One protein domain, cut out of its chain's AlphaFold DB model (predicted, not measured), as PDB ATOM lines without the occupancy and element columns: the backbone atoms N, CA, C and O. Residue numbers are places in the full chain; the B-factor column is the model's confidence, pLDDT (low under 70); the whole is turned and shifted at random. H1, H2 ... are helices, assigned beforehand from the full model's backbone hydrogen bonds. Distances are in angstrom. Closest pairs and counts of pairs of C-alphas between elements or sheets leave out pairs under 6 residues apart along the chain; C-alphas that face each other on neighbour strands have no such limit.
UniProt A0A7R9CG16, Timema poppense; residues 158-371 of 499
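This is residues 158 to 371 of the 499 residues of a protein of Timema poppense (UniProt A0A7R9CG16). A flat slab of helices in two rows: H1, H4, H7 and H9 run side by side the same way in one row, and H3, H6 and H8 make the other row, running against them at shallow to borderline steep tilts. The long H6 is in the middle, H5 crosses one end of the slab, short H2 turns the chain from H1 to H3, and H9 is at the edge of its row, packing on H7 alone; residues 261 to 269 stick out. The printed part has 214 residues, with nine named helices, H1 to H9, in order along the chain, no named strand, and the class all helix. It is compact, with a radius of gyration of the C-alphas of 18.3 A, and spans 61 by 50 by 22 A.

H1, residues 158 to 174, begins at C-alpha 158 (34.554, 38.874, -29.195). H2 is residues 176 to 181 and H3 residues 186 to 198. H4, residues 210 to 231, is 31.8 A long, and H5 is residues 245 to 260. H6, residues 270 to 297, is the longest helix at 41.3 A, beginning at C-alpha 270 (56.462, 25.820, -2.032). H7 is residues 303 to 319. H8, residues 323 to 342, is 28.3 A long. H9, residues 352 to 371, is 28.8 A long and ends at C-alpha 371 (25.780, 9.759, 7.983).

H1, H3, H4, H6, H7 and H8 form an up and down bundle, each running against the one before it. H1 touches H4 at Ala 169 and Val 223, C-alphas 6.6 A apart, at a shallow tilt of 21 degrees, the same way. H4 touches H7 at Glu 221 and Leu 312, 6.5 A between C-alphas, at 13 degrees. H6 is the hub, touching six helices. Its closest C-alphas to H3 are Asn 284 and His 187, 4.8 A; to H8, Ser 293 and Leu 336, 5.0 A, at a shallow tilt of 4 degrees. H4 and H6 touch, opposite ways, at a shallow tilt of 35.0 degrees, only just short of steep. H6 and H7 form a helical hairpin, as do H7 and H8. H5 touches H4, about perpendicular at 83 degrees, with C-alphas 231 and 248 5.1 A apart. H2 touches H6 at C-alphas 180 and 277, 5.6 A. H9 touches H7 at C-alphas 352 and 307, 6.9 A. Every O i to N i+4 pair is within hydrogen-bond range in H1 to H9.

The C-alphas of Glu 265 and Lys 344 are farthest apart, 62.2 A. The printed part has no cut. The links H3 to H4 and H4 to H5 are long. Mean pLDDT of the printed part is 75.0; residues 198 to 207, 258 to 271 and 340 to 371 are among those under 70.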
ATOM      1  N   SER A 158      35.072  40.096 -29.812       70.50
ATOM      2  CA  SER A 158      34.554  38.874 -29.195       70.50
ATOM      3  C   SER A 158      35.246  37.609 -29.721       70.50
ATOM      4  O   SER A 158      35.677  36.770 -28.930       70.50
ATOM      5  N   GLY A 159      35.421  37.489 -31.038       71.75
ATOM      6  CA  GLY A 159      36.110  36.379 -31.687       71.75
ATOM      7  C   GLY A 159      37.599  36.305 -31.341       71.75
ATOM      8  O   GLY A 159      38.106  35.212 -31.089       71.75
ATOM      9  N   LEU A 160      38.297  37.445 -31.266       71.06
ATOM     10  CA  LEU A 160      39.700  37.494 -30.839       71.06
ATOM     11  C   LEU A 160      39.851  37.075 -29.372       71.06
ATOM     12  O   LEU A 160      40.660  36.198 -29.069       71.06
ATOM     13  N   LEU A 161      39.053  37.663 -28.475       73.88
ATOM     14  CA  LEU A 161      39.062  37.322 -27.051       73.88
ATOM     15  C   LEU A 161      38.745  35.840 -26.831       73.88
ATOM     16  O   LEU A 161      39.396  35.192 -26.014       73.88
ATOM     17  N   LEU A 162      37.798  35.287 -27.594       81.94
ATOM     18  CA  LEU A 162      37.442  33.874 -27.540       81.94
ATOM     19  C   LEU A 162      38.587  32.972 -28.017       81.94
ATOM     20  O   LEU A 162      38.895  31.991 -27.347       81.94
ATOM     21  N   CYS A 163      39.264  33.312 -29.117       79.44
ATOM     22  CA  CYS A 163      40.441  32.569 -29.580       79.44
ATOM     23  C   CYS A 163      41.581  32.607 -28.548       79.44
ATOM     24  O   CYS A 163      42.198  31.579 -28.266       79.44
ATOM     25  N   CYS A 164      41.835  33.768 -27.935       75.38
ATOM     26  CA  CYS A 164      42.802  33.887 -26.844       75.38
ATOM     27  C   CYS A 164      42.391  33.038 -25.633       75.38
ATOM     28  O   CYS A 164      43.239  32.389 -25.024       75.38
ATOM     29  N   ALA A 165      41.101  33.011 -25.287       80.50
ATOM     30  CA  ALA A 165      40.587  32.212 -24.178       80.50
ATOM     31  C   ALA A 165      40.717  30.706 -24.460       80.50
ATOM     32  O   ALA A 165      41.114  29.947 -23.581       80.50
ATOM     33  N   GLU A 166      40.449  30.266 -25.690       86.00
ATOM     34  CA  GLU A 166      40.661  28.879 -26.113       86.00
ATOM     35  C   GLU A 166      42.135  28.473 -26.018       86.00
ATOM     36  O   GLU A 166      42.436  27.392 -25.512       86.00
ATOM     37  N   TRP A 167      43.051  29.348 -26.442       81.12
ATOM     38  CA  TRP A 167      44.489  29.123 -26.307       81.12
ATOM     39  C   TRP A 167      44.921  29.018 -24.839       81.12
ATOM     40  O   TRP A 167      45.585  28.058 -24.451       81.12
ATOM     41  N   GLN A 168      44.493  29.958 -23.992       79.62
ATOM     42  CA  GLN A 168      44.831  29.925 -22.567       79.62
ATOM     43  C   GLN A 168      44.226  28.715 -21.849       79.62
ATOM     44  O   GLN A 168      44.847  28.155 -20.949       79.62
ATOM     45  N   ALA A 169      43.047  28.252 -22.268       87.44
ATOM     46  CA  ALA A 169      42.476  27.015 -21.752       87.44
ATOM     47  C   ALA A 169      43.275  25.775 -22.168       87.44
ATOM     48  O   ALA A 169      43.391  24.849 -21.369       87.44
ATOM     49  N   GLN A 170      43.838  25.742 -23.381       85.62
ATOM     50  CA  GLN A 170      44.727  24.655 -23.798       85.62
ATOM     51  C   GLN A 170      45.998  24.622 -22.950       85.62
ATOM     52  O   GLN A 170      46.368  23.552 -22.475       85.62
ATOM     53  N   LEU A 171      46.621  25.780 -22.706       80.50
ATOM     54  CA  LEU A 171      47.777  25.874 -21.810       80.50
ATOM     55  C   LEU A 171      47.422  25.398 -20.398       80.50
ATOM     56  O   LEU A 171      48.127  24.563 -19.845       80.50
ATOM     57  N   LEU A 172      46.285  25.851 -19.862       86.44
ATOM     58  CA  LEU A 172      45.786  25.439 -18.548       86.44
ATOM     59  C   LEU A 172      45.550  23.926 -18.444       86.44
ATOM     60  O   LEU A 172      45.802  23.355 -17.390       86.44
ATOM     61  N   GLN A 173      45.080  23.279 -19.514       89.06
ATOM     62  CA  GLN A 173      44.850  21.830 -19.543       89.06
ATOM     63  C   GLN A 173      46.133  21.006 -19.684       89.06
ATOM     64  O   GLN A 173      46.160  19.848 -19.270       89.06
ATOM     65  N   GLN A 174      47.165  21.570 -20.313       85.88
ATOM     66  CA  GLN A 174      48.452  20.905 -20.518       85.88
ATOM     67  C   GLN A 174      49.356  21.035 -19.295       85.88
ATOM     68  O   GLN A 174      49.976  20.059 -18.883       85.88
ATOM     69  N   ASP A 175      49.432  22.244 -18.741       82.38
ATOM     70  CA  ASP A 175      50.282  22.578 -17.609       82.38
ATOM     71  C   ASP A 175      49.624  23.688 -16.780       82.38
ATOM     72  O   ASP A 175      49.738  24.889 -17.055       82.38
ATOM     73  N   LEU A 176      48.901  23.261 -15.744       84.50
ATOM     74  CA  LEU A 176      48.173  24.155 -14.851       84.50
ATOM     75  C   LEU A 176      49.106  25.134 -14.123       84.50
ATOM     76  O   LEU A 176      48.716  26.275 -13.865       84.50
ATOM     77  N   TRP A 177      50.329  24.708 -13.805       81.94
ATOM     78  CA  TRP A 177      51.316  25.556 -13.146       81.94
ATOM     79  C   TRP A 177      51.836  26.632 -14.082       81.94
ATOM     80  O   TRP A 177      51.783  27.812 -13.733       81.94
ATOM     81  N   GLN A 178      52.264  26.245 -15.282       77.19
ATOM     82  CA  GLN A 178      52.738  27.195 -16.281       77.19
ATOM     83  C   GLN A 178      51.640  28.203 -16.637       77.19
ATOM     84  O   GLN A 178      51.897  29.402 -16.739       77.19
ATOM     85  N   ALA A 179      50.390  27.752 -16.765       78.19
ATOM     86  CA  ALA A 179      49.265  28.649 -16.991       78.19
ATOM     87  C   ALA A 179      49.061  29.633 -15.824       78.19
ATOM     88  O   ALA A 179      48.834  30.820 -16.064       78.19
ATOM     89  N   ALA A 180      49.190  29.176 -14.575       78.75
ATOM     90  CA  ALA A 180      49.061  30.023 -13.389       78.75
ATOM     91  C   ALA A 180      50.213  31.038 -13.235       78.75
ATOM     92  O   ALA A 180      49.975  32.155 -12.773       78.75
ATOM     93  N   SER A 181      51.439  30.679 -13.624       73.19
ATOM     94  CA  SER A 181      52.642  31.508 -13.461       73.19
ATOM     95  C   SER A 181      52.942  32.430 -14.653       73.19
ATOM     96  O   SER A 181      53.648  33.422 -14.493       73.19
ATOM     97  N   SER A 182      52.364  32.164 -15.832       67.25
ATOM     98  CA  SER A 182      52.634  32.895 -17.088       67.25
ATOM     99  C   SER A 182      52.185  34.364 -17.133       67.25
ATOM    100  O   SER A 182      52.484  35.065 -18.099       67.25
ATOM    101  N   GLY A 183      51.428  34.840 -16.141       64.44
ATOM    102  CA  GLY A 183      50.887  36.204 -16.122       64.44
ATOM    103  C   GLY A 183      49.734  36.454 -17.105       64.44
ATOM    104  O   GLY A 183      49.240  37.577 -17.177       64.44
ATOM    105  N   ALA A 184      49.260  35.426 -17.819       64.06
ATOM    106  CA  ALA A 184      48.162  35.520 -18.783       64.06
ATOM    107  C   ALA A 184      46.944  34.670 -18.357       64.06
ATOM    108  O   ALA A 184      46.611  33.676 -19.004       64.06
ATOM    109  N   PRO A 185      46.255  35.024 -17.257       73.75
ATOM    110  CA  PRO A 185      45.230  34.165 -16.688       73.75
ATOM    111  C   PRO A 185      43.955  34.097 -17.543       73.75
ATOM    112  O   PRO A 185      43.337  35.119 -17.854       73.75
ATOM    113  N   LEU A 186      43.481  32.875 -17.807       82.06
ATOM    114  CA  LEU A 186      42.223  32.618 -18.521       82.06
ATOM    115  C   LEU A 186      41.018  33.360 -17.910       82.06
ATOM    116  O   LEU A 186      40.208  33.920 -18.647       82.06
ATOM    117  N   HIS A 187      40.913  33.439 -16.579       81.44
ATOM    118  CA  HIS A 187      39.794  34.117 -15.915       81.44
ATOM    119  C   HIS A 187      39.691  35.609 -16.277       81.44
ATOM    120  O   HIS A 187      38.589  36.160 -16.272       81.44
ATOM    121  N   GLY A 188      40.808  36.259 -16.628       75.81
ATOM    122  CA  GLY A 188      40.815  37.634 -17.129       75.81
ATOM    123  C   GLY A 188      40.126  37.746 -18.490       75.81
ATOM    124  O   GLY A 188      39.281  38.618 -18.683       75.81
ATOM    125  N   LEU A 189      40.402  36.803 -19.397       79.44
ATOM    126  CA  LEU A 189      39.759  36.728 -20.713       79.44
ATOM    127  C   LEU A 189      38.275  36.368 -20.610       79.44
ATOM    128  O   LEU A 189      37.458  36.969 -21.298       79.44
ATOM    129  N   LEU A 190      37.906  35.447 -19.713       82.62
ATOM    130  CA  LEU A 190      36.501  35.128 -19.439       82.62
ATOM    131  C   LEU A 190      35.743  36.344 -18.887       82.62
ATOM    132  O   LEU A 190      34.615  36.600 -19.293       82.62
ATOM    133  N   THR A 191      36.378  37.132 -18.016       79.00
ATOM    134  CA  THR A 191      35.794  38.378 -17.494       79.00
ATOM    135  C   THR A 191      35.618  39.417 -18.603       79.00
ATOM    136  O   THR A 191      34.567  40.047 -18.692       79.00
ATOM    137  N   ALA A 192      36.608  39.571 -19.487       75.38
ATOM    138  CA  ALA A 192      36.504  40.458 -20.645       75.38
ATOM    139  C   ALA A 192      35.376  40.024 -21.600       75.38
ATOM    140  O   ALA A 192      34.587  40.857 -22.035       75.38
ATOM    141  N   LEU A 193      35.248  38.720 -21.865       79.00
ATOM    142  CA  LEU A 193      34.150  38.156 -22.658       79.00
ATOM    143  C   LEU A 193      32.784  38.402 -22.007       79.00
ATOM    144  O   LEU A 193      31.831  38.698 -22.718       79.00
ATOM    145  N   SER A 194      32.702  38.355 -20.675       81.25
ATOM    146  CA  SER A 194      31.515  38.743 -19.896       81.25
ATOM    147  C   SER A 194      31.102  40.183 -20.175       81.25
ATOM    148  O   SER A 194      29.961  40.455 -20.539       81.25
ATOM    149  N   LEU A 195      32.061  41.109 -20.105       75.12
ATOM    150  CA  LEU A 195      31.812  42.523 -20.378       75.12
ATOM    151  C   LEU A 195      31.342  42.745 -21.819       75.12
ATOM    152  O   LEU A 195      30.408  43.509 -22.035       75.12
ATOM    153  N   VAL A 196      31.936  42.052 -22.792       73.50
ATOM    154  CA  VAL A 196      31.512  42.136 -24.199       73.50
ATOM    155  C   VAL A 196      30.119  41.528 -24.410       73.50
ATOM    156  O   VAL A 196      29.338  42.055 -25.198       73.50
ATOM    157  N   ALA A 197      29.778  40.455 -23.693       73.25
ATOM    158  CA  ALA A 197      28.483  39.785 -23.794       73.25
ATOM    159  C   ALA A 197      27.331  40.582 -23.156       73.25
ATOM    160  O   ALA A 197      26.218  40.583 -23.680       73.25
ATOM    161  N   ALA A 198      27.583  41.241 -22.020       64.31
ATOM    162  CA  ALA A 198      26.542  41.821 -21.174       64.31
ATOM    163  C   ALA A 198      26.268  43.316 -21.421       64.31
ATOM    164  O   ALA A 198      25.274  43.841 -20.910       64.31
ATOM    165  N   HIS A 199      27.121  44.034 -22.160       61.28
ATOM    166  CA  HIS A 199      26.991  45.488 -22.279       61.28
ATOM    167  C   HIS A 199      25.986  45.894 -23.385       61.28
ATOM    168  O   HIS A 199      26.199  45.576 -24.550       61.28
ATOM    169  N   PRO A 200      24.905  46.645 -23.093       52.19
ATOM    170  CA  PRO A 200      23.857  46.920 -24.091       52.19
ATOM    171  C   PRO A 200      24.133  48.101 -25.048       52.19
ATOM    172  O   PRO A 200      23.320  48.359 -25.932       52.19
ATOM    173  N   THR A 201      25.201  48.886 -24.841       51.00
ATOM    174  CA  THR A 201      25.335  50.249 -25.422       51.00
ATOM    175  C   THR A 201      26.757  50.710 -25.783       51.00
ATOM    176  O   THR A 201      26.963  51.891 -26.058       51.00
ATOM    177  N   GLY A 202      27.758  49.833 -25.775       49.25
ATOM    178  CA  GLY A 202      29.129  50.197 -26.161       49.25
ATOM    179  C   GLY A 202      29.293  50.351 -27.678       49.25
ATOM    180  O   GLY A 202      28.720  49.586 -28.449       49.25
ATOM    181  N   ALA A 203      30.090  51.337 -28.101       44.09
ATOM    182  CA  ALA A 203      30.383  51.611 -29.512       44.09
ATOM    183  C   ALA A 203      31.274  50.537 -30.180       44.09
ATOM    184  O   ALA A 203      31.292  50.457 -31.399       44.09
ATOM    185  N   GLU A 204      31.939  49.692 -29.384       45.16
ATOM    186  CA  GLU A 204      32.907  48.660 -29.816       45.16
ATOM    187  C   GLU A 204      32.310  47.228 -29.771       45.16
ATOM    188  O   GLU A 204      33.015  46.217 -29.783       45.16
ATOM    189  N   ILE A 205      30.981  47.099 -29.644       44.00
ATOM    190  CA  ILE A 205      30.328  45.820 -29.331       44.00
ATOM    191  C   ILE A 205      30.028  45.025 -30.598       44.00
ATOM    192  O   ILE A 205      28.982  45.160 -31.235       44.00
ATOM    193  N   SER A 206      30.927  44.093 -30.899       52.62
ATOM    194  CA  SER A 206      30.544  42.864 -31.583       52.62
ATOM    195  C   SER A 206      29.801  41.965 -30.596       52.62
ATOM    196  O   SER A 206      30.420  41.286 -29.779       52.62
ATOM    197  N   ILE A 207      28.467  41.991 -30.645       68.31
ATOM    198  CA  ILE A 207      27.609  41.043 -29.923       68.31
ATOM    199  C   ILE A 207      28.094  39.635 -30.280       68.31
ATOM    200  O   ILE A 207      28.195  39.325 -31.470       68.31
ATOM    201  N   LEU A 208      28.401  38.809 -29.270       75.56
ATOM    202  CA  LEU A 208      28.755  37.404 -29.484       75.56
ATOM    203  C   LEU A 208      27.703  36.773 -30.397       75.56
ATOM    204  O   LEU A 208      26.526  36.688 -30.037       75.56
ATOM    205  N   ASN A 209      28.106  36.357 -31.595       80.00
ATOM    206  CA  ASN A 209      27.172  35.675 -32.484       80.00
ATOM    207  C   ASN A 209      26.867  34.268 -31.938       80.00
ATOM    208  O   ASN A 209      27.594  33.744 -31.095       80.00
ATOM    209  N   ALA A 210      25.808  33.621 -32.430       83.69
ATOM    210  CA  ALA A 210      25.384  32.315 -31.913       83.69
ATOM    211  C   ALA A 210      26.499  31.246 -31.937       83.69
ATOM    212  O   ALA A 210      26.586  30.434 -31.020       83.69
ATOM    213  N   ALA A 211      27.385  31.267 -32.941       86.56
ATOM    214  CA  ALA A 211      28.506  30.331 -33.023       86.56
ATOM    215  C   ALA A 211      29.611  30.647 -32.001       86.56
ATOM    216  O   ALA A 211      30.240  29.735 -31.465       86.56
ATOM    217  N   GLU A 212      29.853  31.926 -31.715       86.38
ATOM    218  CA  GLU A 212      30.777  32.355 -30.662       86.38
ATOM    219  C   GLU A 212      30.240  32.013 -29.269       86.38
ATOM    220  O   GLU A 212      31.004  31.521 -28.442       86.38
ATOM    221  N   VAL A 213      28.936  32.197 -29.025       89.56
ATOM    222  CA  VAL A 213      28.281  31.776 -27.774       89.56
ATOM    223  C   VAL A 213      28.423  30.266 -27.576       89.56
ATOM    224  O   VAL A 213      28.868  29.831 -26.518       89.56
ATOM    225  N   GLU A 214      28.124  29.467 -28.603       92.19
ATOM    226  CA  GLU A 214      28.259  28.005 -28.551       92.19
ATOM    227  C   GLU A 214      29.696  27.570 -28.224       92.19
ATOM    228  O   GLU A 214      29.930  26.757 -27.325       92.19
ATOM    229  N   ARG A 215      30.686  28.153 -28.911       93.25
ATOM    230  CA  ARG A 215      32.110  27.893 -28.650       93.25
ATOM    231  C   ARG A 215      32.520  28.288 -27.236       93.25
ATOM    232  O   ARG A 215      33.260  27.547 -26.590       93.25
ATOM    233  N   LEU A 216      32.041  29.432 -26.752       93.94
ATOM    234  CA  LEU A 216      32.333  29.925 -25.411       93.94
ATOM    235  C   LEU A 216      31.751  29.005 -24.334       93.94
ATOM    236  O   LEU A 216      32.453  28.663 -23.385       93.94
ATOM    237  N   VAL A 217      30.516  28.530 -24.498       95.50
ATOM    238  CA  VAL A 217      29.917  27.559 -23.569       95.50
ATOM    239  C   VAL A 217      30.677  26.235 -23.592       95.50
ATOM    240  O   VAL A 217      31.069  25.753 -22.530       95.50
ATOM    241  N   CYS A 218      31.013  25.705 -24.774       96.38
ATOM    242  CA  CYS A 218      31.859  24.510 -24.890       96.38
ATOM    243  C   CYS A 218      33.232  24.694 -24.219       96.38
ATOM    244  O   CYS A 218      33.782  23.773 -23.611       96.38
ATOM    245  N   LEU A 219      33.832  25.881 -24.336       96.94
ATOM    246  CA  LEU A 219      35.082  26.217 -23.663       96.94
ATOM    247  C   LEU A 219      34.919  26.169 -22.141       96.94
ATOM    248  O   LEU A 219      35.698  25.479 -21.483       96.94
ATOM    249  N   MET A 220      33.908  26.850 -21.598       97.44
ATOM    250  CA  MET A 220      33.646  26.875 -20.159       97.44
ATOM    251  C   MET A 220      33.369  25.475 -19.602       97.44
ATOM    252  O   MET A 220      33.927  25.122 -18.567       97.44
ATOM    253  N   GLU A 221      32.577  24.653 -20.295       97.19
ATOM    254  CA  GLU A 221      32.300  23.267 -19.895       97.19
ATOM    255  C   GLU A 221      33.583  22.436 -19.789       97.19
ATOM    256  O   GLU A 221      33.794  21.749 -18.789       97.19
ATOM    257  N   ARG A 222      34.474  22.536 -20.786       96.88
ATOM    258  CA  ARG A 222      35.773  21.841 -20.772       96.88
ATOM    259  C   ARG A 222      36.665  22.323 -19.633       96.88
ATOM    260  O   ARG A 222      37.286  21.502 -18.964       96.88
ATOM    261  N   VAL A 223      36.736  23.635 -19.413       96.62
ATOM    262  CA  VAL A 223      37.553  24.234 -18.347       96.62
ATOM    263  C   VAL A 223      37.042  23.801 -16.976       96.62
ATOM    264  O   VAL A 223      37.822  23.312 -16.165       96.62
ATOM    265  N   VAL A 224      35.733  23.903 -16.729       96.75
ATOM    266  CA  VAL A 224      35.110  23.476 -15.468       96.75
ATOM    267  C   VAL A 224      35.316  21.981 -15.234       96.75
ATOM    268  O   VAL A 224      35.734  21.591 -14.148       96.75
ATOM    269  N   ALA A 225      35.077  21.144 -16.248       95.12
ATOM    270  CA  ALA A 225      35.278  19.703 -16.132       95.12
ATOM    271  C   ALA A 225      36.735  19.353 -15.799       95.12
ATOM    272  O   ALA A 225      36.971  18.544 -14.903       95.12
ATOM    273  N   HIS A 226      37.698  19.986 -16.473       94.12
ATOM    274  CA  HIS A 226      39.118  19.770 -16.217       94.12
ATOM    275  C   HIS A 226      39.505  20.198 -14.795       94.12
ATOM    276  O   HIS A 226      40.036  19.392 -14.038       94.12
ATOM    277  N   LEU A 227      39.170  21.424 -14.390       93.69
ATOM    278  CA  LEU A 227      39.523  21.954 -13.070       93.69
ATOM    279  C   LEU A 227      38.924  21.133 -11.919       93.69
ATOM    280  O   LEU A 227      39.603  20.861 -10.934       93.69
ATOM    281  N   LEU A 228      37.670  20.694 -12.049       92.25
ATOM    282  CA  LEU A 228      37.040  19.822 -11.056       92.25
ATOM    283  C   LEU A 228      37.660  18.416 -11.057       92.25
ATOM    284  O   LEU A 228      37.800  17.818  -9.994       92.25
ATOM    285  N   SER A 229      38.086  17.903 -12.217       91.69
ATOM    286  CA  SER A 229      38.794  16.617 -12.291       91.69
ATOM    287  C   SER A 229      40.171  16.663 -11.629       91.69
ATOM    288  O   SER A 229      40.547  15.700 -10.969       91.69
ATOM    289  N   VAL A 230      40.884  17.794 -11.727       89.88
ATOM    290  CA  VAL A 230      42.152  18.007 -11.016       89.88
ATOM    291  C   VAL A 230      41.922  17.880  -9.513       89.88
ATOM    292  O   VAL A 230      42.608  17.098  -8.863       89.88
ATOM    293  N   LEU A 231      40.898  18.555  -8.979       87.38
ATOM    294  CA  LEU A 231      40.542  18.512  -7.554       87.38
ATOM    295  C   LEU A 231      40.079  17.129  -7.074       87.38
ATOM    296  O   LEU A 231      40.231  16.813  -5.899       87.38
ATOM    297  N   ALA A 232      39.511  16.315  -7.964       88.12
ATOM    298  CA  ALA A 232      39.007  14.979  -7.657       88.12
ATOM    299  C   ALA A 232      39.987  13.847  -8.005       88.12
ATOM    300  O   ALA A 232      39.647  12.680  -7.833       88.12
ATOM    301  N   SER A 233      41.200  14.155  -8.473       88.38
ATOM    302  CA  SER A 233      42.142  13.150  -8.995       88.38
ATOM    303  C   SER A 233      42.610  12.109  -7.966       88.38
ATOM    304  O   SER A 233      43.067  11.034  -8.352       88.38
ATOM    305  N   LYS A 234      42.475  12.407  -6.667       84.25
ATOM    306  CA  LYS A 234      42.772  11.497  -5.546       84.25
ATOM    307  C   LYS A 234      41.530  11.027  -4.791       84.25
ATOM    308  O   LYS A 234      41.653  10.416  -3.736       84.25
ATOM    309  N   ALA A 235      40.336  11.300  -5.314       82.56
ATOM    310  CA  ALA A 235      39.108  10.814  -4.705       82.56
ATOM    311  C   ALA A 235      39.050   9.283  -4.785       82.56
ATOM    312  O   ALA A 235      39.224   8.701  -5.858       82.56
ATOM    313  N   ASN A 236      38.769   8.626  -3.659       69.75
ATOM    314  CA  ASN A 236      38.717   7.162  -3.603       69.75
ATOM    315  C   ASN A 236      37.478   6.581  -4.301       69.75
ATOM    316  O   ASN A 236      37.484   5.425  -4.716       69.75
ATOM    317  N   ASN A 237      36.430   7.396  -4.464       70.12
ATOM    318  CA  ASN A 237      35.181   7.029  -5.119       70.12
ATOM    319  C   ASN A 237      34.835   8.036  -6.221       70.12
ATOM    320  O   ASN A 237      34.867   9.249  -6.004       70.12
ATOM    321  N   ILE A 238      34.424   7.529  -7.388       64.31
ATOM    322  CA  ILE A 238      33.826   8.350  -8.447       64.31
ATOM    323  C   ILE A 238      32.402   8.686  -8.003       64.31
ATOM    324  O   ILE A 238      31.459   7.945  -8.273       64.31
ATOM    325  N   THR A 239      32.259   9.784  -7.272       67.50
ATOM    326  CA  THR A 239      30.953  10.331  -6.903       67.50
ATOM    327  C   THR A 239      30.646  11.562  -7.748       67.50
ATOM    328  O   THR A 239      31.543  12.226  -8.269       67.50
ATOM    329  N   ASN A 240      29.364  11.903  -7.869       68.81
ATOM    330  CA  ASN A 240      28.947  13.161  -8.492       68.81
ATOM    331  C   ASN A 240      29.152  14.379  -7.566       68.81
ATOM    332  O   ASN A 240      28.701  15.478  -7.903       68.81
ATOM    333  N   PHE A 241      29.836  14.200  -6.431       73.75
ATOM    334  CA  PHE A 241      30.024  15.200  -5.385       73.75
ATOM    335  C   PHE A 241      31.472  15.615  -5.226       73.75
ATOM    336  O   PHE A 241      32.401  15.006  -5.756       73.75
ATOM    337  N   ALA A 242      31.647  16.691  -4.469       73.50
ATOM    338  CA  ALA A 242      32.952  17.217  -4.173       73.50
ATOM    339  C   ALA A 242      33.754  16.225  -3.305       73.50
ATOM    340  O   ALA A 242      33.258  15.815  -2.243       73.50
ATOM    341  N   PRO A 243      35.003  15.903  -3.690       79.62
ATOM    342  CA  PRO A 243      35.939  15.136  -2.860       79.62
ATOM    343  C   PRO A 243      36.106  15.748  -1.464       79.62
ATOM    344  O   PRO A 243      35.819  16.931  -1.250       79.62
ATOM    345  N   SER A 244      36.576  14.962  -0.497       77.50
ATOM    346  CA  SER A 244      36.905  15.479   0.835       77.50
ATOM    347  C   SER A 244      38.032  16.521   0.769       77.50
ATOM    348  O   SER A 244      38.811  16.570  -0.182       77.50
ATOM    349  N   PHE A 245      38.147  17.382   1.789       72.12
ATOM    350  CA  PHE A 245      39.244  18.360   1.852       72.12
ATOM    351  C   PHE A 245      40.625  17.699   1.838       72.12
ATOM    352  O   PHE A 245      41.542  18.263   1.250       72.12
ATOM    353  N   ALA A 246      40.754  16.524   2.462       72.94
ATOM    354  CA  ALA A 246      41.984  15.744   2.437       72.94
ATOM    355  C   ALA A 246      42.300  15.280   1.009       72.94
ATOM    356  O   ALA A 246      43.380  15.565   0.511       72.94
ATOM    357  N   GLU A 247      41.325  14.692   0.309       80.19
ATOM    358  CA  GLU A 247      41.499  14.245  -1.081       80.19
ATOM    359  C   GLU A 247      41.801  15.410  -2.039       80.19
ATOM    360  O   GLU A 247      42.641  15.267  -2.921       80.19
ATOM    361  N   MET A 248      41.180  16.585  -1.860       82.06
ATOM    362  CA  MET A 248      41.528  17.777  -2.652       82.06
ATOM    363  C   MET A 248      42.930  18.292  -2.358       82.06
ATOM    364  O   MET A 248      43.624  18.699  -3.286       82.06
ATOM    365  N   ALA A 249      43.336  18.322  -1.086       79.44
ATOM    366  CA  ALA A 249      44.679  18.746  -0.708       79.44
ATOM    367  C   ALA A 249      45.722  17.798  -1.312       79.44
ATOM    368  O   ALA A 249      46.626  18.253  -2.001       79.44
ATOM    369  N   GLU A 250      45.516  16.487  -1.178       82.12
ATOM    370  CA  GLU A 250      46.369  15.464  -1.790       82.12
ATOM    371  C   GLU A 250      46.397  15.558  -3.322       82.12
ATOM    372  O   GLU A 250      47.435  15.335  -3.944       82.12
ATOM    373  N   ALA A 251      45.273  15.902  -3.954       85.88
ATOM    374  CA  ALA A 251      45.199  16.106  -5.396       85.88
ATOM    375  C   ALA A 251      46.006  17.326  -5.865       85.88
ATOM    376  O   ALA A 251      46.730  17.251  -6.864       85.88
ATOM    377  N   ILE A 252      45.922  18.437  -5.133       82.56
ATOM    378  CA  ILE A 252      46.705  19.647  -5.406       82.56
ATOM    379  C   ILE A 252      48.197  19.370  -5.187       82.56
ATOM    380  O   ILE A 252      49.004  19.675  -6.066       82.56
ATOM    381  N   ASP A 253      48.549  18.732  -4.072       80.19
ATOM    382  CA  ASP A 253      49.932  18.387  -3.735       80.19
ATOM    383  C   ASP A 253      50.522  17.409  -4.758       80.19
ATOM    384  O   ASP A 253      51.653  17.583  -5.201       80.19
ATOM    385  N   SER A 254      49.750  16.418  -5.218       81.44
ATOM    386  CA  SER A 254      50.181  15.508  -6.287       81.44
ATOM    387  C   SER A 254      50.419  16.240  -7.598       81.44
ATOM    388  O   SER A 254      51.405  15.953  -8.266       81.44
ATOM    389  N   THR A 255      49.548  17.190  -7.954       76.94
ATOM    390  CA  THR A 255      49.735  18.010  -9.159       76.94
ATOM    391  C   THR A 255      51.069  18.747  -9.073       76.94
ATOM    392  O   THR A 255      51.825  18.772 -10.035       76.94
ATOM    393  N   PHE A 256      51.399  19.285  -7.896       73.31
ATOM    394  CA  PHE A 256      52.654  19.989  -7.658       73.31
ATOM    395  C   PHE A 256      53.882  19.065  -7.640       73.31
ATOM    396  O   PHE A 256      54.910  19.401  -8.223       73.31
ATOM    397  N   CYS A 257      53.784  17.880  -7.035       71.75
ATOM    398  CA  CYS A 257      54.846  16.868  -7.049       71.75
ATOM    399  C   CYS A 257      55.152  16.363  -8.469       71.75
ATOM    400  O   CYS A 257      56.318  16.166  -8.814       71.75
ATOM    401  N   ASP A 258      54.132  16.211  -9.316       68.56
ATOM    402  CA  ASP A 258      54.300  15.848 -10.730       68.56
ATOM    403  C   ASP A 258      55.010  16.957 -11.535       68.56
ATOM    404  O   ASP A 258      55.644  16.683 -12.556       68.56
ATOM    405  N   ILE A 259      54.941  18.206 -11.062       64.50
ATOM    406  CA  ILE A 259      55.635  19.359 -11.649       64.50
ATOM    407  C   ILE A 259      57.078  19.450 -11.133       64.50
ATOM    408  O   ILE A 259      58.001  19.558 -11.935       64.50
ATOM    409  N   LEU A 260      57.291  19.360  -9.814       62.34
ATOM    410  CA  LEU A 260      58.620  19.466  -9.195       62.34
ATOM    411  C   LEU A 260      59.545  18.290  -9.513       62.34
ATOM    412  O   LEU A 260      60.756  18.456  -9.558       62.34
ATOM    413  N   SER A 261      59.002  17.098  -9.762       58.34
ATOM    414  CA  SER A 261      59.805  15.937 -10.176       58.34
ATOM    415  C   SER A 261      60.450  16.092 -11.562       58.34
ATOM    416  O   SER A 261      61.222  15.224 -11.968       58.34
ATOM    417  N   ARG A 262      60.165  17.186 -12.288       55.31
ATOM    418  CA  ARG A 262      60.840  17.540 -13.544       55.31
ATOM    419  C   ARG A 262      62.119  18.358 -13.355       55.31
ATOM    420  O   ARG A 262      62.956  18.295 -14.246       55.31
ATOM    421  N   ASP A 263      62.292  19.028 -12.216       49.31
ATOM    422  CA  ASP A 263      63.479  19.822 -11.895       49.31
ATOM    423  C   ASP A 263      63.991  19.422 -10.499       49.31
ATOM    424  O   ASP A 263      63.534  19.907  -9.462       49.31
ATOM    425  N   GLU A 264      64.933  18.473 -10.464       49.91
ATOM    426  CA  GLU A 264      65.732  18.205  -9.266       49.91
ATOM    427  C   GLU A 264      66.545  19.467  -8.922       49.91
ATOM    428  O   GLU A 264      67.196  20.030  -9.795       49.91
ATOM    429  N   GLU A 265      66.541  19.862  -7.643       46.16
ATOM    430  CA  GLU A 265      67.268  21.008  -7.059       46.16
ATOM    431  C   GLU A 265      66.573  22.380  -7.107       46.16
ATOM    432  O   GLU A 265      67.078  23.328  -7.684       46.16
ATOM    433  N   GLU A 266      65.473  22.536  -6.368       44.59
ATOM    434  CA  GLU A 266      65.335  23.618  -5.378       44.59
ATOM    435  C   GLU A 266      64.027  23.418  -4.605       44.59
ATOM    436  O   GLU A 266      62.928  23.644  -5.108       44.59
ATOM    437  N   VAL A 267      64.134  23.002  -3.339       48.19
ATOM    438  CA  VAL A 267      63.026  23.071  -2.370       48.19
ATOM    439  C   VAL A 267      62.846  24.547  -1.995       48.19
ATOM    440  O   VAL A 267      63.175  24.985  -0.898       48.19
ATOM    441  N   MET A 268      62.423  25.343  -2.973       46.00
ATOM    442  CA  MET A 268      62.050  26.739  -2.821       46.00
ATOM    443  C   MET A 268      60.671  26.767  -2.163       46.00
ATOM    444  O   MET A 268      59.805  25.990  -2.560       46.00
ATOM    445  N   ASP A 269      60.493  27.620  -1.146       48.66
ATOM    446  CA  ASP A 269      59.274  27.768  -0.339       48.66
ATOM    447  C   ASP A 269      58.014  27.518  -1.174       48.66
ATOM    448  O   ASP A 269      57.572  28.367  -1.942       48.66
ATOM    449  N   THR A 270      57.451  26.317  -1.069       54.22
ATOM    450  CA  THR A 270      56.462  25.820  -2.032       54.22
ATOM    451  C   THR A 270      55.112  26.529  -1.878       54.22
ATOM    452  O   THR A 270      54.278  26.523  -2.781       54.22
ATOM    453  N   THR A 271      54.896  27.213  -0.757       66.75
ATOM    454  CA  THR A 271      53.622  27.819  -0.360       66.75
ATOM    455  C   THR A 271      53.072  28.867  -1.344       66.75
ATOM    456  O   THR A 271      51.894  28.769  -1.684       66.75
ATOM    457  N   PRO A 272      53.839  29.856  -1.855       71.12
ATOM    458  CA  PRO A 272      53.318  30.850  -2.800       71.12
ATOM    459  C   PRO A 272      52.954  30.233  -4.154       71.12
ATOM    460  O   PRO A 272      51.954  30.614  -4.758       71.12
ATOM    461  N   ALA A 273      53.724  29.239  -4.597       70.69
ATOM    462  CA  ALA A 273      53.472  28.496  -5.823       70.69
ATOM    463  C   ALA A 273      52.164  27.685  -5.737       70.69
ATOM    464  O   ALA A 273      51.293  27.808  -6.602       70.69
ATOM    465  N   HIS A 274      51.958  26.962  -4.630       75.94
ATOM    466  CA  HIS A 274      50.692  26.278  -4.345       75.94
ATOM    467  C   HIS A 274      49.513  27.258  -4.349       75.94
ATOM    468  O   HIS A 274      48.483  26.996  -4.968       75.94
ATOM    469  N   GLN A 275      49.667  28.421  -3.708       80.62
ATOM    470  CA  GLN A 275      48.613  29.435  -3.672       80.62
ATOM    471  C   GLN A 275      48.273  29.991  -5.060       80.62
ATOM    472  O   GLN A 275      47.101  30.241  -5.334       80.62
ATOM    473  N   LEU A 276      49.247  30.154  -5.960       81.50
ATOM    474  CA  LEU A 276      48.990  30.597  -7.335       81.50
ATOM    475  C   LEU A 276      48.134  29.595  -8.115       81.50
ATOM    476  O   LEU A 276      47.160  29.998  -8.752       81.50
ATOM    477  N   VAL A 277      48.444  28.299  -8.025       83.56
ATOM    478  CA  VAL A 277      47.668  27.232  -8.686       83.56
ATOM    479  C   VAL A 277      46.251  27.169  -8.132       83.56
ATOM    480  O   VAL A 277      45.281  27.205  -8.886       83.56
ATOM    481  N   ILE A 278      46.128  27.152  -6.806       85.06
ATOM    482  CA  ILE A 278      44.845  27.133  -6.100       85.06
ATOM    483  C   ILE A 278      43.984  28.335  -6.522       85.06
ATOM    484  O   ILE A 278      42.830  28.172  -6.923       85.06
ATOM    485  N   ASN A 279      44.556  29.541  -6.519       85.56
ATOM    486  CA  ASN A 279      43.870  30.753  -6.964       85.56
ATOM    487  C   ASN A 279      43.480  30.688  -8.446       85.56
ATOM    488  O   ASN A 279      42.381  31.111  -8.804       85.56
ATOM    489  N   CYS A 280      44.338  30.128  -9.302       86.94
ATOM    490  CA  CYS A 280      44.035  29.915 -10.715       86.94
ATOM    491  C   CYS A 280      42.786  29.037 -10.885       86.94
ATOM    492  O   CYS A 280      41.862  29.429 -11.603       86.94
ATOM    493  N   ILE A 281      42.697  27.908 -10.174       90.56
ATOM    494  CA  ILE A 281      41.519  27.028 -10.195       90.56
ATOM    495  C   ILE A 281      40.268  27.811  -9.762       90.56
ATOM    496  O   ILE A 281      39.272  27.860 -10.489       90.56
ATOM    497  N   TRP A 282      40.320  28.476  -8.603       89.75
ATOM    498  CA  TRP A 282      39.159  29.169  -8.039       89.75
ATOM    499  C   TRP A 282      38.663  30.330  -8.895       89.75
ATOM    500  O   TRP A 282      37.453  30.466  -9.095       89.75
ATOM    501  N   PHE A 283      39.565  31.162  -9.416       87.12
ATOM    502  CA  PHE A 283      39.175  32.310 -10.230       87.12
ATOM    503  C   PHE A 283      38.573  31.891 -11.568       87.12
ATOM    504  O   PHE A 283      37.604  32.512 -12.003       87.12
ATOM    505  N   ASN A 284      39.071  30.818 -12.186       91.06
ATOM    506  CA  ASN A 284      38.478  30.293 -13.415       91.06
ATOM    507  C   ASN A 284      37.083  29.701 -13.171       91.06
ATOM    508  O   ASN A 284      36.154  30.046 -13.897       91.06
ATOM    509  N   LEU A 285      36.891  28.896 -12.115       94.62
ATOM    510  CA  LEU A 285      35.561  28.372 -11.762       94.62
ATOM    511  C   LEU A 285      34.561  29.505 -11.490       94.62
ATOM    512  O   LEU A 285      33.433  29.477 -11.981       94.62
ATOM    513  N   LYS A 286      34.991  30.538 -10.757       90.31
ATOM    514  CA  LYS A 286      34.181  31.727 -10.482       90.31
ATOM    515  C   LYS A 286      33.802  32.485 -11.758       90.31
ATOM    516  O   LYS A 286      32.635  32.841 -11.926       90.31
ATOM    517  N   ALA A 287      34.769  32.730 -12.641       89.31
ATOM    518  CA  ALA A 287      34.535  33.431 -13.899       89.31
ATOM    519  C   ALA A 287      33.558  32.660 -14.800       89.31
ATOM    520  O   ALA A 287      32.623  33.265 -15.316       89.31
ATOM    521  N   CYS A 288      33.701  31.333 -14.908       96.19
ATOM    522  CA  CYS A 288      32.774  30.488 -15.664       96.19
ATOM    523  C   CYS A 288      31.336  30.562 -15.128       96.19
ATOM    524  O   CYS A 288      30.401  30.680 -15.918       96.19
ATOM    525  N   CYS A 289      31.137  30.529 -13.803       93.81
ATOM    526  CA  CYS A 289      29.799  30.647 -13.212       93.81
ATOM    527  C   CYS A 289      29.156  32.011 -13.500       93.81
ATOM    528  O   CYS A 289      27.994  32.074 -13.904       93.81
ATOM    529  N   ASN A 290      29.914  33.097 -13.325       89.81
ATOM    530  CA  ASN A 290      29.425  34.452 -13.585       89.81
ATOM    531  C   ASN A 290      29.043  34.634 -15.056       89.81
ATOM    532  O   ASN A 290      27.908  35.006 -15.347       89.81
ATOM    533  N   LEU A 291      29.952  34.281 -15.964       91.44
ATOM    534  CA  LEU A 291      29.735  34.379 -17.402       91.44
ATOM    535  C   LEU A 291      28.558  33.508 -17.866       91.44
ATOM    536  O   LEU A 291      27.753  33.951 -18.676       91.44
ATOM    537  N   SER A 292      28.396  32.304 -17.309       92.69
ATOM    538  CA  SER A 292      27.248  31.434 -17.611       92.69
ATOM    539  C   SER A 292      25.914  32.083 -17.239       92.69
ATOM    540  O   SER A 292      24.949  32.003 -17.997       92.69
ATOM    541  N   SER A 293      25.855  32.757 -16.089       89.00
ATOM    542  CA  SER A 293      24.663  33.494 -15.663       89.00
ATOM    543  C   SER A 293      24.362  34.673 -16.591       89.00
ATOM    544  O   SER A 293      23.213  34.874 -16.983       89.00
ATOM    545  N   GLU A 294      25.391  35.423 -16.997       87.19
ATOM    546  CA  GLU A 294      25.246  36.561 -17.907       87.19
ATOM    547  C   GLU A 294      24.806  36.127 -19.309       87.19
ATOM    548  O   GLU A 294      23.845  36.684 -19.835       87.19
ATOM    549  N   LEU A 295      25.412  35.081 -19.881       88.00
ATOM    550  CA  LEU A 295      25.021  34.541 -21.188       88.00
ATOM    551  C   LEU A 295      23.576  34.035 -21.191       88.00
ATOM    552  O   LEU A 295      22.820  34.327 -22.119       88.00
ATOM    553  N   ALA A 296      23.164  33.327 -20.137       84.25
ATOM    554  CA  ALA A 296      21.784  32.873 -19.979       84.25
ATOM    555  C   ALA A 296      20.784  34.032 -19.791       84.25
ATOM    556  O   ALA A 296      19.589  33.850 -20.009       84.25
ATOM    557  N   SER A 297      21.259  35.217 -19.391       78.25
ATOM    558  CA  SER A 297      20.428  36.407 -19.169       78.25
ATOM    559  C   SER A 297      20.174  37.222 -20.444       78.25
ATOM    560  O   SER A 297      19.315  38.108 -20.434       78.25
ATOM    561  N   ILE A 298      20.894  36.946 -21.536       79.19
ATOM    562  CA  ILE A 298      20.717  37.631 -22.820       79.19
ATOM    563  C   ILE A 298      19.416  37.142 -23.479       79.19
ATOM    564  O   ILE A 298      19.204  35.948 -23.667       79.19
ATOM    565  N   GLU A 299      18.534  38.070 -23.863       73.19
ATOM    566  CA  GLU A 299      17.183  37.755 -24.364       73.19
ATOM    567  C   GLU A 299      17.182  36.913 -25.654       73.19
ATOM    568  O   GLU A 299      16.258  36.136 -25.889       73.19
ATOM    569  N   SER A 300      18.227  37.036 -26.474       74.38
ATOM    570  CA  SER A 300      18.406  36.266 -27.710       74.38
ATOM    571  C   SER A 300      19.078  34.902 -27.513       74.38
ATOM    572  O   SER A 300      19.319  34.209 -28.502       74.38
ATOM    573  N   THR A 301      19.426  34.519 -26.282       78.75
ATOM    574  CA  THR A 301      20.096  33.244 -26.007       78.75
ATOM    575  C   THR A 301      19.148  32.068 -26.216       78.75
ATOM    576  O   THR A 301      17.997  32.075 -25.778       78.75
ATOM    577  N   ALA A 302      19.644  31.036 -26.900       83.19
ATOM    578  CA  ALA A 302      18.891  29.818 -27.152       83.19
ATOM    579  C   ALA A 302      18.637  29.032 -25.849       83.19
ATOM    580  O   ALA A 302      19.416  29.085 -24.897       83.19
ATOM    581  N   SER A 303      17.514  28.311 -25.792       81.31
ATOM    582  CA  SER A 303      17.072  27.630 -24.568       81.31
ATOM    583  C   SER A 303      18.064  26.566 -24.087       81.31
ATOM    584  O   SER A 303      18.317  26.455 -22.891       81.31
ATOM    585  N   ASP A 304      18.649  25.817 -25.019       86.06
ATOM    586  CA  ASP A 304      19.659  24.787 -24.772       86.06
ATOM    587  C   ASP A 304      20.954  25.377 -24.193       86.06
ATOM    588  O   ASP A 304      21.539  24.816 -23.266       86.06
ATOM    589  N   ILE A 305      21.369  26.553 -24.672       88.69
ATOM    590  CA  ILE A 305      22.511  27.293 -24.122       88.69
ATOM    591  C   ILE A 305      22.253  27.676 -22.664       88.69
ATOM    592  O   ILE A 305      23.099  27.448 -21.799       88.69
ATOM    593  N   ALA A 306      21.078  28.237 -22.376       85.19
ATOM    594  CA  ALA A 306      20.737  28.655 -21.022       85.19
ATOM    595  C   ALA A 306      20.654  27.463 -20.050       85.19
ATOM    596  O   ALA A 306      21.077  27.573 -18.898       85.19
ATOM    597  N   GLU A 307      20.155  26.318 -20.521       83.56
ATOM    598  CA  GLU A 307      20.158  25.059 -19.776       83.56
ATOM    599  C   GLU A 307      21.578  24.585 -19.453       83.56
ATOM    600  O   GLU A 307      21.892  24.334 -18.287       83.56
ATOM    601  N   ARG A 308      22.465  24.537 -20.452       90.81
ATOM    602  CA  ARG A 308      23.875  24.158 -20.268       90.81
ATOM    603  C   ARG A 308      24.600  25.083 -19.295       90.81
ATOM    604  O   ARG A 308      25.312  24.604 -18.413       90.81
ATOM    605  N   CYS A 309      24.365  26.392 -19.381       91.38
ATOM    606  CA  CYS A 309      24.876  27.370 -18.420       91.38
ATOM    607  C   CYS A 309      24.398  27.083 -16.986       91.38
ATOM    608  O   CYS A 309      25.196  27.143 -16.050       91.38
ATOM    609  N   GLY A 310      23.122  26.729 -16.802       84.81
ATOM    610  CA  GLY A 310      22.582  26.335 -15.500       84.81
ATOM    611  C   GLY A 310      23.231  25.063 -14.951       84.81
ATOM    612  O   GLY A 310      23.701  25.051 -13.811       84.81
ATOM    613  N   LEU A 311      23.330  24.013 -15.773       86.44
ATOM    614  CA  LEU A 311      23.960  22.742 -15.396       86.44
ATOM    615  C   LEU A 311      25.450  22.900 -15.074       86.44
ATOM    616  O   LEU A 311      25.951  22.264 -14.147       86.44
ATOM    617  N   LEU A 312      26.159  23.783 -15.782       92.12
ATOM    618  CA  LEU A 312      27.551  24.116 -15.490       92.12
ATOM    619  C   LEU A 312      27.695  24.720 -14.089       92.12
ATOM    620  O   LEU A 312      28.549  24.276 -13.318       92.12
ATOM    621  N   ILE A 313      26.844  25.687 -13.732       87.88
ATOM    622  CA  ILE A 313      26.861  26.301 -12.398       87.88
ATOM    623  C   ILE A 313      26.556  25.249 -11.321       87.88
ATOM    624  O   ILE A 313      27.263  25.179 -10.314       87.88
ATOM    625  N   VAL A 314      25.561  24.385 -11.550       82.81
ATOM    626  CA  VAL A 314      25.205  23.280 -10.639       82.81
ATOM    627  C   VAL A 314      26.344  22.286 -10.470       82.81
ATOM    628  O   VAL A 314      26.603  21.825  -9.360       82.81
ATOM    629  N   ARG A 315      27.081  21.991 -11.537       88.31
ATOM    630  CA  ARG A 315      28.249  21.119 -11.462       88.31
ATOM    631  C   ARG A 315      29.323  21.690 -10.538       88.31
ATOM    632  O   ARG A 315      29.815  20.967  -9.677       88.31
ATOM    633  N   VAL A 316      29.652  22.978 -10.670       88.50
ATOM    634  CA  VAL A 316      30.608  23.654  -9.769       88.50
ATOM    635  C   VAL A 316      30.118  23.603  -8.325       88.50
ATOM    636  O   VAL A 316      30.884  23.308  -7.413       88.50
ATOM    637  N   LEU A 317      28.827  23.844  -8.134       79.31
ATOM    638  CA  LEU A 317      28.137  23.784  -6.856       79.31
ATOM    639  C   LEU A 317      28.236  22.391  -6.196       79.31
ATOM    640  O   LEU A 317      28.535  22.305  -5.008       79.31
ATOM    641  N   LYS A 318      28.048  21.305  -6.956       77.81
ATOM    642  CA  LYS A 318      28.118  19.921  -6.452       77.81
ATOM    643  C   LYS A 318      29.547  19.443  -6.198       77.81
ATOM    644  O   LYS A 318      29.760  18.639  -5.296       77.81
ATOM    645  N   GLN A 319      30.509  19.898  -7.002       83.56
ATOM    646  CA  GLN A 319      31.853  19.307  -7.078       83.56
ATOM    647  C   GLN A 319      32.966  20.179  -6.473       83.56
ATOM    648  O   GLN A 319      34.117  19.750  -6.426       83.56
ATOM    649  N   CYS A 320      32.659  21.381  -5.981       82.50
ATOM    650  CA  CYS A 320      33.620  22.258  -5.312       82.50
ATOM    651  C   CYS A 320      33.331  22.363  -3.805       82.50
ATOM    652  O   CYS A 320      32.173  22.406  -3.403       82.50
ATOM    653  N   ARG A 321      34.375  22.478  -2.965       78.00
ATOM    654  CA  ARG A 321      34.245  22.824  -1.527       78.00
ATOM    655  C   ARG A 321      34.801  24.200  -1.160       78.00
ATOM    656  O   ARG A 321      34.728  24.608  -0.001       78.00
ATOM    657  N   HIS A 322      35.364  24.943  -2.113       81.38
ATOM    658  CA  HIS A 322      35.916  26.260  -1.815       81.38
ATOM    659  C   HIS A 322      34.788  27.271  -1.579       81.38
ATOM    660  O   HIS A 322      34.043  27.616  -2.499       81.38
ATOM    661  N   LYS A 323      34.701  27.800  -0.351       75.94
ATOM    662  CA  LYS A 323      33.638  28.718   0.087       75.94
ATOM    663  C   LYS A 323      33.377  29.852  -0.907       75.94
ATOM    664  O   LYS A 323      32.242  30.048  -1.323       75.94
ATOM    665  N   GLY A 324      34.420  30.569  -1.328       75.38
ATOM    666  CA  GLY A 324      34.261  31.713  -2.233       75.38
ATOM    667  C   GLY A 324      33.784  31.333  -3.642       75.38
ATOM    668  O   GLY A 324      33.164  32.152  -4.317       75.38
ATOM    669  N   VAL A 325      34.047  30.098  -4.085       81.81
ATOM    670  CA  VAL A 325      33.564  29.591  -5.380       81.81
ATOM    671  C   VAL A 325      32.102  29.177  -5.259       81.81
ATOM    672  O   VAL A 325      31.305  29.567  -6.105       81.81
ATOM    673  N   ILE A 326      31.733  28.483  -4.179       78.06
ATOM    674  CA  ILE A 326      30.345  28.103  -3.881       78.06
ATOM    675  C   ILE A 326      29.454  29.336  -3.738       78.06
ATOM    676  O   ILE A 326      28.395  29.396  -4.351       78.06
ATOM    677  N   GLU A 327      29.888  30.342  -2.975       75.44
ATOM    678  CA  GLU A 327      29.149  31.600  -2.813       75.44
ATOM    679  C   GLU A 327      28.926  32.297  -4.158       75.44
ATOM    680  O   GLU A 327      27.825  32.772  -4.441       75.44
ATOM    681  N   SER A 328      29.956  32.331  -5.013       80.38
ATOM    682  CA  SER A 328      29.824  32.929  -6.340       80.38
ATOM    683  C   SER A 328      28.892  32.119  -7.232       80.38
ATOM    684  O   SER A 328      28.019  32.702  -7.858       80.38
ATOM    685  N   ALA A 329      29.038  30.794  -7.263       82.00
ATOM    686  CA  ALA A 329      28.203  29.917  -8.072       82.00
ATOM    687  C   ALA A 329      26.732  29.960  -7.621       82.00
ATOM    688  O   ALA A 329      25.835  30.025  -8.457       82.00
ATOM    689  N   GLY A 330      26.470  30.037  -6.312       74.44
ATOM    690  CA  GLY A 330      25.128  30.219  -5.760       74.44
ATOM    691  C   GLY A 330      24.507  31.559  -6.165       74.44
ATOM    692  O   GLY A 330      23.342  31.608  -6.563       74.44
ATOM    693  N   MET A 331      25.297  32.639  -6.161       78.12
ATOM    694  CA  MET A 331      24.859  33.947  -6.660       78.12
ATOM    695  C   MET A 331      24.578  33.919  -8.172       78.12
ATOM    696  O   MET A 331      23.541  34.414  -8.612       78.12
ATOM    697  N   SER A 332      25.459  33.307  -8.970       83.94
ATOM    698  CA  SER A 332      25.275  33.131 -10.416       83.94
ATOM    699  C   SER A 332      24.008  32.333 -10.734       83.94
ATOM    700  O   SER A 332      23.247  32.712 -11.626       83.94
ATOM    701  N   LEU A 333      23.748  31.263  -9.975       79.12
ATOM    702  CA  LEU A 333      22.542  30.451 -10.108       79.12
ATOM    703  C   LEU A 333      21.288  31.258  -9.761       79.12
ATOM    704  O   LEU A 333      20.327  31.255 -10.520       79.12
ATOM    705  N   SER A 334      21.312  31.995  -8.647       70.19
ATOM    706  CA  SER A 334      20.207  32.868  -8.232       70.19
ATOM    707  C   SER A 334      19.860  33.900  -9.312       70.19
ATOM    708  O   SER A 334      18.691  34.060  -9.668       70.19
ATOM    709  N   ASN A 335      20.874  34.547  -9.898       77.38
ATOM    710  CA  ASN A 335      20.693  35.497 -10.996       77.38
ATOM    711  C   ASN A 335      20.078  34.839 -12.239       77.38
ATOM    712  O   ASN A 335      19.120  35.374 -12.799       77.38
ATOM    713  N   LEU A 336      20.582  33.664 -12.627       78.00
ATOM    714  CA  LEU A 336      20.085  32.911 -13.776       78.00
ATOM    715  C   LEU A 336      18.618  32.516 -13.577       78.00
ATOM    716  O   LEU A 336      17.785  32.772 -14.446       78.00
ATOM    717  N   ILE A 337      18.271  31.971 -12.409       72.81
ATOM    718  CA  ILE A 337      16.895  31.563 -12.118       72.81
ATOM    719  C   ILE A 337      15.965  32.784 -12.083       72.81
ATOM    720  O   ILE A 337      14.896  32.752 -12.688       72.81
ATOM    721  N   LYS A 338      16.372  33.887 -11.438       71.75
ATOM    722  CA  LYS A 338      15.590  35.135 -11.403       71.75
ATOM    723  C   LYS A 338      15.268  35.648 -12.809       71.75
ATOM    724  O   LYS A 338      14.176  36.172 -13.041       71.75
ATOM    725  N   MET A 339      16.212  35.516 -13.739       71.50
ATOM    726  CA  MET A 339      16.010  35.882 -15.139       71.50
ATOM    727  C   MET A 339      15.055  34.921 -15.849       71.50
ATOM    728  O   MET A 339      14.121  35.387 -16.502       71.50
ATOM    729  N   MET A 340      15.220  33.609 -15.654       68.19
ATOM    730  CA  MET A 340      14.330  32.583 -16.215       68.19
ATOM    731  C   MET A 340      12.875  32.755 -15.771       68.19
ATOM    732  O   MET A 340      11.969  32.630 -16.592       68.19
ATOM    733  N   THR A 341      12.633  33.087 -14.501       66.12
ATOM    734  CA  THR A 341      11.268  33.288 -13.990       66.12
ATOM    735  C   THR A 341      10.681  34.635 -14.406       66.12
ATOM    736  O   THR A 341       9.493  34.742 -14.703       66.12
ATOM    737  N   SER A 342      11.510  35.679 -14.500       66.75
ATOM    738  CA  SER A 342      11.050  37.017 -14.883       66.75
ATOM    739  C   SER A 342      10.747  37.156 -16.377       66.75
ATOM    740  O   SER A 342       9.940  38.019 -16.746       66.75
ATOM    741  N   ASN A 343      11.387  36.350 -17.231       61.44
ATOM    742  CA  ASN A 343      11.337  36.495 -18.680       61.44
ATOM    743  C   ASN A 343      10.361  35.498 -19.334       61.44
ATOM    744  O   ASN A 343      10.564  34.286 -19.337       61.44
ATOM    745  N   LYS A 344       9.289  36.013 -19.953       52.88
ATOM    746  CA  LYS A 344       8.208  35.197 -20.546       52.88
ATOM    747  C   LYS A 344       8.649  34.338 -21.742       52.88
ATOM    748  O   LYS A 344       7.882  33.455 -22.138       52.88
ATOM    749  N   CYS A 345       9.815  34.623 -22.327       46.16
ATOM    750  CA  CYS A 345      10.356  33.945 -23.507       46.16
ATOM    751  C   CYS A 345      11.086  32.625 -23.191       46.16
ATOM    752  O   CYS A 345      11.178  31.778 -24.073       46.16
ATOM    753  N   MET A 346      11.516  32.378 -21.947       52.75
ATOM    754  CA  MET A 346      12.284  31.173 -21.569       52.75
ATOM    755  C   MET A 346      11.417  29.981 -21.119       52.75
ATOM    756  O   MET A 346      11.812  29.191 -20.264       52.75
ATOM    757  N   ARG A 347      10.222  29.806 -21.700       49.69
ATOM    758  CA  ARG A 347       9.278  28.743 -21.285       49.69
ATOM    759  C   ARG A 347       9.835  27.323 -21.412       49.69
ATOM    760  O   ARG A 347       9.358  26.439 -20.712       49.69
ATOM    761  N   ALA A 348      10.809  27.108 -22.293       50.09
ATOM    762  CA  ALA A 348      11.422  25.803 -22.517       50.09
ATOM    763  C   ALA A 348      12.401  25.369 -21.402       50.09
ATOM    764  O   ALA A 348      12.703  24.188 -21.329       50.09
ATOM    765  N   CYS A 349      12.810  26.276 -20.499       52.28
ATOM    766  CA  CYS A 349      13.645  25.967 -19.325       52.28
ATOM    767  C   CYS A 349      12.897  26.134 -17.989       52.28
ATOM    768  O   CYS A 349      13.526  26.299 -16.946       52.28
ATOM    769  N   HIS A 350      11.557  26.139 -17.987       57.38
ATOM    770  CA  HIS A 350      10.773  26.341 -16.758       57.38
ATOM    771  C   HIS A 350      10.928  25.188 -15.750       57.38
ATOM    772  O   HIS A 350      10.727  25.372 -14.552       57.38
ATOM    773  N   ASP A 351      11.302  24.007 -16.236       62.81
ATOM    774  CA  ASP A 351      11.589  22.818 -15.439       62.81
ATOM    775  C   ASP A 351      13.032  22.797 -14.909       62.81
ATOM    776  O   ASP A 351      13.345  22.017 -14.018       62.81
ATOM    777  N   LEU A 352      13.932  23.646 -15.418       62.78
ATOM    778  CA  LEU A 352      15.330  23.653 -14.998       62.78
ATOM    779  C   LEU A 352      15.487  24.053 -13.523       62.78
ATOM    780  O   LEU A 352      16.150  23.312 -12.803       62.78
ATOM    781  N   PRO A 353      14.861  25.129 -13.001       62.44
ATOM    782  CA  PRO A 353      14.896  25.414 -11.565       62.44
ATOM    783  C   PRO A 353      14.377  24.242 -10.719       62.44
ATOM    784  O   PRO A 353      14.914  23.965  -9.648       62.44
ATOM    785  N   GLU A 354      13.367  23.529 -11.223       60.38
ATOM    786  CA  GLU A 354      12.793  22.343 -10.591       60.38
ATOM    787  C   GLU A 354      13.779  21.166 -10.580       60.38
ATOM    788  O   GLU A 354      13.978  20.534  -9.544       60.38
ATOM    789  N   ARG A 355      14.446  20.896 -11.706       65.38
ATOM    790  CA  ARG A 355      15.481  19.862 -11.843       65.38
ATOM    791  C   ARG A 355      16.695  20.160 -10.977       65.38
ATOM    792  O   ARG A 355      17.159  19.274 -10.274       65.38
ATOM    793  N   ILE A 356      17.148  21.411 -10.946       61.97
ATOM    794  CA  ILE A 356      18.259  21.852 -10.097       61.97
ATOM    795  C   ILE A 356      17.914  21.675  -8.614       61.97
ATOM    796  O   ILE A 356      18.732  21.174  -7.845       61.97
ATOM    797  N   LEU A 357      16.693  22.040  -8.211       60.34
ATOM    798  CA  LEU A 357      16.212  21.817  -6.849       60.34
ATOM    799  C   LEU A 357      16.044  20.321  -6.535       60.34
ATOM    800  O   LEU A 357      16.326  19.908  -5.418       60.34
ATOM    801  N   THR A 358      15.607  19.514  -7.504       62.25
ATOM    802  CA  THR A 358      15.500  18.052  -7.361       62.25
ATOM    803  C   THR A 358      16.866  17.436  -7.123       62.25
ATOM    804  O   THR A 358      17.069  16.807  -6.094       62.25
ATOM    805  N   GLU A 359      17.819  17.706  -8.016       62.31
ATOM    806  CA  GLU A 359      19.183  17.209  -7.874       62.31
ATOM    807  C   GLU A 359      19.798  17.643  -6.545       62.31
ATOM    808  O   GLU A 359      20.537  16.876  -5.943       62.31
ATOM    809  N   PHE A 360      19.489  18.852  -6.065       58.88
ATOM    810  CA  PHE A 360      19.928  19.336  -4.757       58.88
ATOM    811  C   PHE A 360      19.341  18.536  -3.589       58.88
ATOM    812  O   PHE A 360      20.064  18.212  -2.651       58.88
ATOM    813  N   LEU A 361      18.046  18.223  -3.623       57.06
ATOM    814  CA  LEU A 361      17.421  17.402  -2.586       57.06
ATOM    815  C   LEU A 361      17.998  15.981  -2.592       57.06
ATOM    816  O   LEU A 361      18.273  15.444  -1.521       57.06
ATOM    817  N   ASP A 362      18.288  15.433  -3.771       59.19
ATOM    818  CA  ASP A 362      18.940  14.129  -3.907       59.19
ATOM    819  C   ASP A 362      20.378  14.160  -3.338       59.19
ATOM    820  O   ASP A 362      20.769  13.258  -2.599       59.19
ATOM    821  N   VAL A 363      21.141  15.244  -3.579       54.19
ATOM    822  CA  VAL A 363      22.470  15.478  -2.964       54.19
ATOM    823  C   VAL A 363      22.391  15.444  -1.436       54.19
ATOM    824  O   VAL A 363      23.230  14.827  -0.777       54.19
ATOM    825  N   LEU A 364      21.406  16.141  -0.863       51.75
ATOM    826  CA  LEU A 364      21.212  16.187   0.584       51.75
ATOM    827  C   LEU A 364      20.878  14.804   1.140       51.75
ATOM    828  O   LEU A 364      21.420  14.422   2.173       51.75
ATOM    829  N   GLN A 365      20.021  14.055   0.449       51.59
ATOM    830  CA  GLN A 365      19.581  12.735   0.880       51.59
ATOM    831  C   GLN A 365      20.724  11.711   0.864       51.59
ATOM    832  O   GLN A 365      20.897  10.978   1.835       51.59
ATOM    833  N   GLU A 366      21.551  11.695  -0.184       52.59
ATOM    834  CA  GLU A 366      22.723  10.809  -0.256       52.59
ATOM    835  C   GLU A 366      23.781  11.174   0.798       52.59
ATOM    836  O   GLU A 366      24.372  10.284   1.419       52.59
ATOM    837  N   GLY A 367      23.967  12.474   1.058       47.97
ATOM    838  CA  GLY A 367      24.820  12.965   2.139       47.97
ATOM    839  C   GLY A 367      24.329  12.536   3.524       47.97
ATOM    840  O   GLY A 367      25.139  12.135   4.353       47.97
ATOM    841  N   VAL A 368      23.013  12.559   3.766       43.56
ATOM    842  CA  VAL A 368      22.382  12.100   5.019       43.56
ATOM    843  C   VAL A 368      22.463  10.577   5.174       43.56
ATOM    844  O   VAL A 368      22.775  10.103   6.263       43.56
ATOM    845  N   GLN A 369      22.284   9.799   4.102       41.50
ATOM    846  CA  GLN A 369      22.433   8.336   4.138       41.50
ATOM    847  C   GLN A 369      23.869   7.896   4.464       41.50
ATOM    848  O   GLN A 369      24.059   6.958   5.229       41.50
ATOM    849  N   HIS A 370      24.887   8.622   3.985       42.75
ATOM    850  CA  HIS A 370      26.282   8.388   4.388       42.75
ATOM    851  C   HIS A 370      26.560   8.751   5.863       42.75
ATOM    852  O   HIS A 370      27.596   8.357   6.401       42.75
ATOM    853  N   MET A 371      25.662   9.482   6.544       35.22
ATOM    854  CA  MET A 371      25.780   9.759   7.983       35.22
ATOM    855  C   MET A 371      25.269   8.613   8.864       35.22
ATOM    856  O   MET A 371      25.723   8.507  10.003       35.22
TER     857      MET A 371